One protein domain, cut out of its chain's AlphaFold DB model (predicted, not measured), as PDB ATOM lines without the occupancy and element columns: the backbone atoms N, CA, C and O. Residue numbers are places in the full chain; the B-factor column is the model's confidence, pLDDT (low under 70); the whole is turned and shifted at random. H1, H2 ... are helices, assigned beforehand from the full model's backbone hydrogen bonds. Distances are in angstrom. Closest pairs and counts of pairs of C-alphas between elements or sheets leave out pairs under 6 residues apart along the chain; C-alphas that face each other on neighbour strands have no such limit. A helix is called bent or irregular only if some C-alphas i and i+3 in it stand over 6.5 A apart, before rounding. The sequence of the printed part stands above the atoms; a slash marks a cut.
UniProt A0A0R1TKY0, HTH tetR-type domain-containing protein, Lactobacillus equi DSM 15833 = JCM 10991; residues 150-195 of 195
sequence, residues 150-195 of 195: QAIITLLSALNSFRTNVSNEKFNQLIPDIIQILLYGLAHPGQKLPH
ATOM      1  N   GLN A 150     -41.860 -20.911  -6.968       91.62
ATOM      2  CA  GLN A 150     -40.612 -20.151  -6.942       91.62
ATOM      3  C   GLN A 150     -39.377 -21.059  -6.919       91.62
ATOM      4  O   GLN A 150     -38.414 -20.780  -7.631       91.62
ATOM      5  N   ALA A 151     -39.385 -22.143  -6.138       92.75
ATOM      6  CA  ALA A 151     -38.263 -23.077  -6.093       92.75
ATOM      7  C   ALA A 151     -38.084 -23.794  -7.438       92.75
ATOM      8  O   ALA A 151     -36.965 -23.897  -7.940       92.75
ATOM      9  N   ILE A 152     -39.190 -24.219  -8.058       92.19
ATOM     10  CA  ILE A 152     -39.160 -24.896  -9.360       92.19
ATOM     11  C   ILE A 152     -38.670 -23.941 -10.456       92.19
ATOM     12  O   ILE A 152     -37.775 -24.297 -11.214       92.19
ATOM     13  N   ILE A 153     -39.191 -22.712 -10.513       91.88
ATOM     14  CA  ILE A 153     -38.744 -21.689 -11.474       91.88
ATOM     15  C   ILE A 153     -37.261 -21.391 -11.281       91.88
ATOM     16  O   ILE A 153     -36.522 -21.337 -12.256       91.88
ATOM     17  N   THR A 154     -36.803 -21.255 -10.034       91.25
ATOM     18  CA  THR A 154     -35.387 -21.004  -9.735       91.25
ATOM     19  C   THR A 154     -34.497 -22.133 -10.263       91.25
ATOM     20  O   THR A 154     -33.477 -21.861 -10.894       91.25
ATOM     21  N   LEU A 155     -34.904 -23.394 -10.074       91.06
ATOM     22  CA  LEU A 155     -34.198 -24.557 -10.618       91.06
ATOM     23  C   LEU A 155     -34.164 -24.542 -12.154       91.06
ATOM     24  O   LEU A 155     -33.101 -24.717 -12.746       91.06
ATOM     25  N   LEU A 156     -35.308 -24.310 -12.806       89.25
ATOM     26  CA  LEU A 156     -35.402 -24.265 -14.269       89.25
ATOM     27  C   LEU A 156     -34.558 -23.127 -14.861       89.25
ATOM     28  O   LEU A 156     -33.858 -23.325 -15.855       89.25
ATOM     29  N   SER A 157     -34.565 -21.956 -14.225       87.06
ATOM     30  CA  SER A 157     -33.750 -20.814 -14.639       87.06
ATOM     31  C   SER A 157     -32.255 -21.088 -14.452       87.06
ATOM     32  O   SER A 157     -31.477 -20.778 -15.351       87.06
ATOM     33  N   ALA A 158     -31.845 -21.759 -13.368       87.81
ATOM     34  CA  ALA A 158     -30.455 -22.178 -13.172       87.81
ATOM     35  C   ALA A 158     -29.980 -23.168 -14.254       87.81
ATOM     36  O   ALA A 158     -28.873 -23.024 -14.776       87.81
ATOM     37  N   LEU A 159     -30.826 -24.130 -14.646       84.38
ATOM     38  CA  LEU A 159     -30.534 -25.046 -15.757       84.38
ATOM     39  C   LEU A 159     -30.370 -24.292 -17.086       84.38
ATOM     40  O   LEU A 159     -29.453 -24.586 -17.855       84.38
ATOM     41  N   ASN A 160     -31.216 -23.292 -17.342       82.06
ATOM     42  CA  ASN A 160     -31.107 -22.455 -18.535       82.06
ATOM     43  C   ASN A 160     -29.824 -21.601 -18.538       82.06
ATOM     44  O   ASN A 160     -29.156 -21.516 -19.565       82.06
ATOM     45  N   SER A 161     -29.431 -21.023 -17.401       79.19
ATOM     46  CA  SER A 161     -28.162 -20.289 -17.272       79.19
ATOM     47  C   SER A 161     -26.936 -21.196 -17.415       79.19
ATOM     48  O   SER A 161     -25.910 -20.783 -17.946       79.19
ATOM     49  N   PHE A 162     -27.014 -22.451 -16.968       77.81
ATOM     50  CA  PHE A 162     -25.935 -23.410 -17.196       77.81
ATOM     51  C   PHE A 162     -25.791 -23.746 -18.686       77.81
ATOM     52  O   PHE A 162     -24.676 -23.757 -19.205       77.81
ATOM     53  N   ARG A 163     -26.912 -23.932 -19.400       74.12
ATOM     54  CA  ARG A 163     -26.925 -24.157 -20.856       74.12
ATOM     55  C   ARG A 163     -26.174 -23.070 -21.619       74.12
ATOM     56  O   ARG A 163     -25.439 -23.395 -22.541       74.12
ATOM     57  N   THR A 164     -26.346 -21.798 -21.257       69.69
ATOM     58  CA  THR A 164     -25.677 -20.684 -21.954       69.69
ATOM     59  C   THR A 164     -24.163 -20.656 -21.733       69.69
ATOM     60  O   THR A 164     -23.449 -20.064 -22.536       69.69
ATOM     61  N   ASN A 165     -23.662 -21.324 -20.688       66.50
ATOM     62  CA  ASN A 165     -22.245 -21.347 -20.313       66.50
ATOM     63  C   ASN A 165     -21.496 -22.613 -20.775       66.50
ATOM     64  O   ASN A 165     -20.291 -22.730 -20.554       66.50
ATOM     65  N   VAL A 166     -22.185 -23.571 -21.403       69.19
ATOM     66  CA  VAL A 166     -21.610 -24.843 -21.872       69.19
ATOM     67  C   VAL A 166     -21.814 -24.977 -23.381       69.19
ATOM     68  O   VAL A 166     -22.753 -24.422 -23.945       69.19
ATOM     69  N   SER A 167     -20.935 -25.712 -24.073       70.50
ATOM     70  CA  SER A 167     -21.126 -25.961 -25.505       70.50
ATOM     71  C   SER A 167     -22.463 -26.663 -25.771       70.50
ATOM     72  O   SER A 167     -22.827 -27.620 -25.080       70.50
ATOM     73  N   ASN A 168     -23.171 -26.212 -26.812       70.06
ATOM     74  CA  ASN A 168     -24.489 -26.742 -27.178       70.06
ATOM     75  C   ASN A 168     -24.481 -28.269 -27.339       70.06
ATOM     76  O   ASN A 168     -25.412 -28.928 -26.895       70.06
ATOM     77  N   GLU A 169     -23.426 -28.853 -27.920       73.75
ATOM     78  CA  GLU A 169     -23.318 -30.309 -28.090       73.75
ATOM     79  C   GLU A 169     -23.290 -31.066 -26.759       73.75
ATOM     80  O   GLU A 169     -24.045 -32.021 -26.588       73.75
ATOM     81  N   LYS A 170     -22.471 -30.621 -25.796       77.00
ATOM     82  CA  LYS A 170     -22.356 -31.277 -24.486       77.00
ATOM     83  C   LYS A 170     -23.645 -31.143 -23.687       77.00
ATOM     84  O   LYS A 170     -24.088 -32.110 -23.082       77.00
ATOM     85  N   PHE A 171     -24.263 -29.963 -23.703       77.94
ATOM     86  CA  PHE A 171     -25.533 -29.765 -23.010       77.94
ATOM     87  C   PHE A 171     -26.659 -30.592 -23.644       77.94
ATOM     88  O   PHE A 171     -27.438 -31.212 -22.927       77.94
ATOM     89  N   ASN A 172     -26.723 -30.662 -24.979       74.94
ATOM     90  CA  ASN A 172     -27.757 -31.421 -25.686       74.94
ATOM     91  C   ASN A 172     -27.718 -32.923 -25.366       74.94
ATOM     92  O   ASN A 172     -28.772 -33.553 -25.329       74.94
ATOM     93  N   GLN A 173     -26.536 -33.486 -25.093       84.62
ATOM     94  CA  GLN A 173     -26.392 -34.880 -24.658       84.62
ATOM     95  C   GLN A 173     -27.010 -35.141 -23.276       84.62
ATOM     96  O   GLN A 173     -27.465 -36.249 -23.026       84.62
ATOM     97  N   LEU A 174     -27.075 -34.127 -22.406       86.12
ATOM     98  CA  LEU A 174     -27.640 -34.236 -21.056       86.12
ATOM     99  C   LEU A 174     -29.163 -34.038 -21.018       86.12
ATOM    100  O   LEU A 174     -29.787 -34.319 -19.999       86.12
ATOM    101  N   ILE A 175     -29.780 -33.536 -22.095       83.81
ATOM    102  CA  ILE A 175     -31.214 -33.201 -22.113       83.81
ATOM    103  C   ILE A 175     -32.109 -34.395 -21.735       83.81
ATOM    104  O   ILE A 175     -32.999 -34.189 -20.906       83.81
ATOM    105  N   PRO A 176     -31.921 -35.617 -22.278       84.00
ATOM    106  CA  PRO A 176     -32.759 -36.760 -21.912       84.00
ATOM    107  C   PRO A 176     -32.708 -37.070 -20.411       84.00
ATOM    108  O   PRO A 176     -33.756 -37.234 -19.784       84.00
ATOM    109  N   ASP A 177     -31.510 -37.051 -19.827       89.00
ATOM    110  CA  ASP A 177     -31.293 -37.348 -18.409       89.00
ATOM    111  C   ASP A 177     -31.863 -36.240 -17.514       89.00
ATOM    112  O   ASP A 177     -32.531 -36.515 -16.519       89.00
ATOM    113  N   ILE A 178     -31.675 -34.969 -17.893       88.69
ATOM    114  CA  ILE A 178     -32.269 -33.826 -17.186       88.69
ATOM    115  C   ILE A 178     -33.798 -33.925 -17.205       88.69
ATOM    116  O   ILE A 178     -34.432 -33.720 -16.172       88.69
ATOM    117  N   ILE A 179     -34.408 -34.266 -18.347       83.75
ATOM    118  CA  ILE A 179     -35.863 -34.462 -18.443       83.75
ATOM    119  C   ILE A 179     -36.309 -35.604 -17.527       83.75
ATOM    120  O   ILE A 179     -37.296 -35.451 -16.809       83.75
ATOM    121  N   GLN A 180     -35.582 -36.723 -17.506       85.31
ATOM    122  CA  GLN A 180     -35.886 -37.839 -16.615       85.31
ATOM    123  C   GLN A 180     -35.845 -37.405 -15.141       85.31
ATOM    124  O   GLN A 180     -36.785 -37.679 -14.397       85.31
ATOM    125  N   ILE A 181     -34.812 -36.667 -14.731       89.12
ATOM    126  CA  ILE A 181     -34.683 -36.136 -13.366       89.12
ATOM    127  C   ILE A 181     -35.829 -35.172 -13.038       89.12
ATOM    128  O   ILE A 181     -36.384 -35.228 -11.943       89.12
ATOM    129  N   LEU A 182     -36.213 -34.297 -13.967       85.94
ATOM    130  CA  LEU A 182     -37.303 -33.342 -13.746       85.94
ATOM    131  C   LEU A 182     -38.671 -34.027 -13.619       85.94
ATOM    132  O   LEU A 182     -39.513 -33.550 -12.859       85.94
ATOM    133  N   LEU A 183     -38.900 -35.125 -14.346       81.31
ATOM    134  CA  LEU A 183     -40.172 -35.851 -14.324       81.31
ATOM    135  C   LEU A 183     -40.289 -36.830 -13.149       81.31
ATOM    136  O   LEU A 183     -41.381 -36.986 -12.605       81.31
ATOM    137  N   TYR A 184     -39.190 -37.479 -12.760       83.19
ATOM    138  CA  TYR A 184     -39.215 -38.584 -11.794       83.19
ATOM    139  C   TYR A 184     -38.448 -38.301 -10.496       83.19
ATOM    140  O   TYR A 184     -38.586 -39.049  -9.530       83.19
ATOM    141  N   GLY A 185     -37.684 -37.209 -10.433       83.06
ATOM    142  CA  GLY A 185     -36.822 -36.887  -9.300       83.06
ATOM    143  C   GLY A 185     -35.578 -37.777  -9.214       83.06
ATOM    144  O   GLY A 185     -35.339 -38.643 -10.052       83.06
ATOM    145  N   LEU A 186     -34.757 -37.538  -8.186       83.81
ATOM    146  CA  LEU A 186     -33.537 -38.316  -7.909       83.81
ATOM    147  C   LEU A 186     -33.763 -39.472  -6.921       83.81
ATOM    148  O   LEU A 186     -33.027 -40.455  -6.942       83.81
ATOM    149  N   ALA A 187     -34.745 -39.344  -6.026       79.50
ATOM    150  CA  ALA A 187     -35.022 -40.322  -4.977       79.50
ATOM    151  C   ALA A 187     -36.132 -41.295  -5.400       79.50
ATOM    152  O   ALA A 187     -37.030 -40.934  -6.158       79.50
ATOM    153  N   HIS A 188     -36.104 -42.517  -4.861       72.31
ATOM    154  CA  HIS A 188     -37.175 -43.488  -5.089       72.31
ATOM    155  C   HIS A 188     -38.519 -42.963  -4.551       72.31
ATOM    156  O   HIS A 188     -38.543 -42.377  -3.459       72.31
ATOM    157  N   PRO A 189     -39.646 -43.224  -5.245       61.19
ATOM    158  CA  PRO A 189     -40.972 -42.883  -4.742       61.19
ATOM    159  C   PRO A 189     -41.187 -43.499  -3.349       61.19
ATOM    160  O   PRO A 189     -41.255 -44.717  -3.209       61.19
ATOM    161  N   GLY A 190     -41.250 -42.663  -2.307       61.50
ATOM    162  CA  GLY A 190     -41.494 -43.089  -0.921       61.50
ATOM    163  C   GLY A 190     -40.365 -42.824   0.082       61.50
ATOM    164  O   GLY A 190     -40.625 -42.866   1.285       61.50
ATOM    165  N   GLN A 191     -39.147 -42.482  -0.359       64.19
ATOM    166  CA  GLN A 191     -38.120 -41.979   0.563       64.19
ATOM    167  C   GLN A 191     -38.422 -40.522   0.934       64.19
ATOM    168  O   GLN A 191     -38.341 -39.622   0.100       64.19
ATOM    169  N   LYS A 192     -38.804 -40.286   2.195       57.28
ATOM    170  CA  LYS A 192     -39.005 -38.934   2.728       57.28
ATOM    171  C   LYS A 192     -37.657 -38.330   3.111       57.28
ATOM    172  O   LYS A 192     -36.854 -38.990   3.768       57.28
ATOM    173  N   LEU A 193     -37.436 -37.074   2.728       60.44
ATOM    174  CA  LEU A 193     -36.339 -36.281   3.280       60.44
ATOM    175  C   LEU A 193     -36.545 -36.160   4.799       60.44
ATOM    176  O   LEU A 193     -37.676 -35.890   5.217       60.44
ATOM    177  N   PRO A 194     -35.506 -36.378   5.624       59.56
ATOM    178  CA  PRO A 194     -35.594 -36.056   7.041       59.56
ATOM    179  C   PRO A 194     -35.868 -34.553   7.176       59.56
ATOM    180  O   PRO A 194     -35.214 -33.745   6.510       59.56
ATOM    181  N   HIS A 195     -36.895 -34.214   7.956       58.00
ATOM    182  CA  HIS A 195     -37.255 -32.834   8.285       58.00
ATOM    183  C   HIS A 195     -36.208 -32.187   9.187       58.00
ATOM    184  O   HIS A 195     -35.677 -32.905  10.066       58.00
TER     185      HIS A 195
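AT A GLANCE: This is residues 150 to 195 of the 195 residues of the protein "HTH tetR-type domain-containing protein" of Lactobacillus equi DSM 15833 = JCM 10991 (UniProt A0A0R1TKY0). Two helices, H1 and then H2, run opposite ways as the arms of a narrow, open U, joined at its closed end by a tight turn, and a tail without a named element runs on past the end of H2 and sticks out. The helices are near each other but not firmly packed. The printed part has 46 residues, with two named helices in the order H1, H2 and no named strand, and its class is all helix. It is loose, with a radius of gyration of the C-alphas of 13.0 A, and elongated, spanning 37 by 22 by 14 A.

HOW THE PARTS SIT: H1, residues 150 to 165, and H2, residues 168 to 184, are close but not clearly touching, with 1 pair of C-alphas within 8 A. Their closest C-alphas, those of Arg 163 and Phe 171, are 6.2 A apart. Their centres are 12.9 A apart, and their lines stand at a shallow tilt of 18 degrees, opposite ways. The O i to N i+4 pairs within hydrogen-bond range are 11 of 12 in H1 and 10 of 13 in H2.

IN THESE COORDINATES: H1 begins at C-alpha 150 (-40.612, -20.151, -6.942) and is 22.7 A long from first to last C-alpha. After a tight link of 2 residues, H2 begins at C-alpha 168 (-24.489, -26.742, -27.178) and ends at C-alpha 184 (-39.215, -38.584, -11.794), 24.4 A away. H2 is irregular, with C-alphas 173 and 176 7.2 A apart, and has a kink of 39 degrees near residue 176.

THE WHOLE: The two C-alphas farthest apart, those of Glu 169 and His 195, are 39.0 A apart. Residues 164 to 170, of which 168 to 170 belong to H2, and residues 183 to 195 stand free. The printed part has no cut and ends at the chain's last residue. The mean pLDDT of the printed part is 78.9, and residues 164 to 166 and 189 to 195 are under 70.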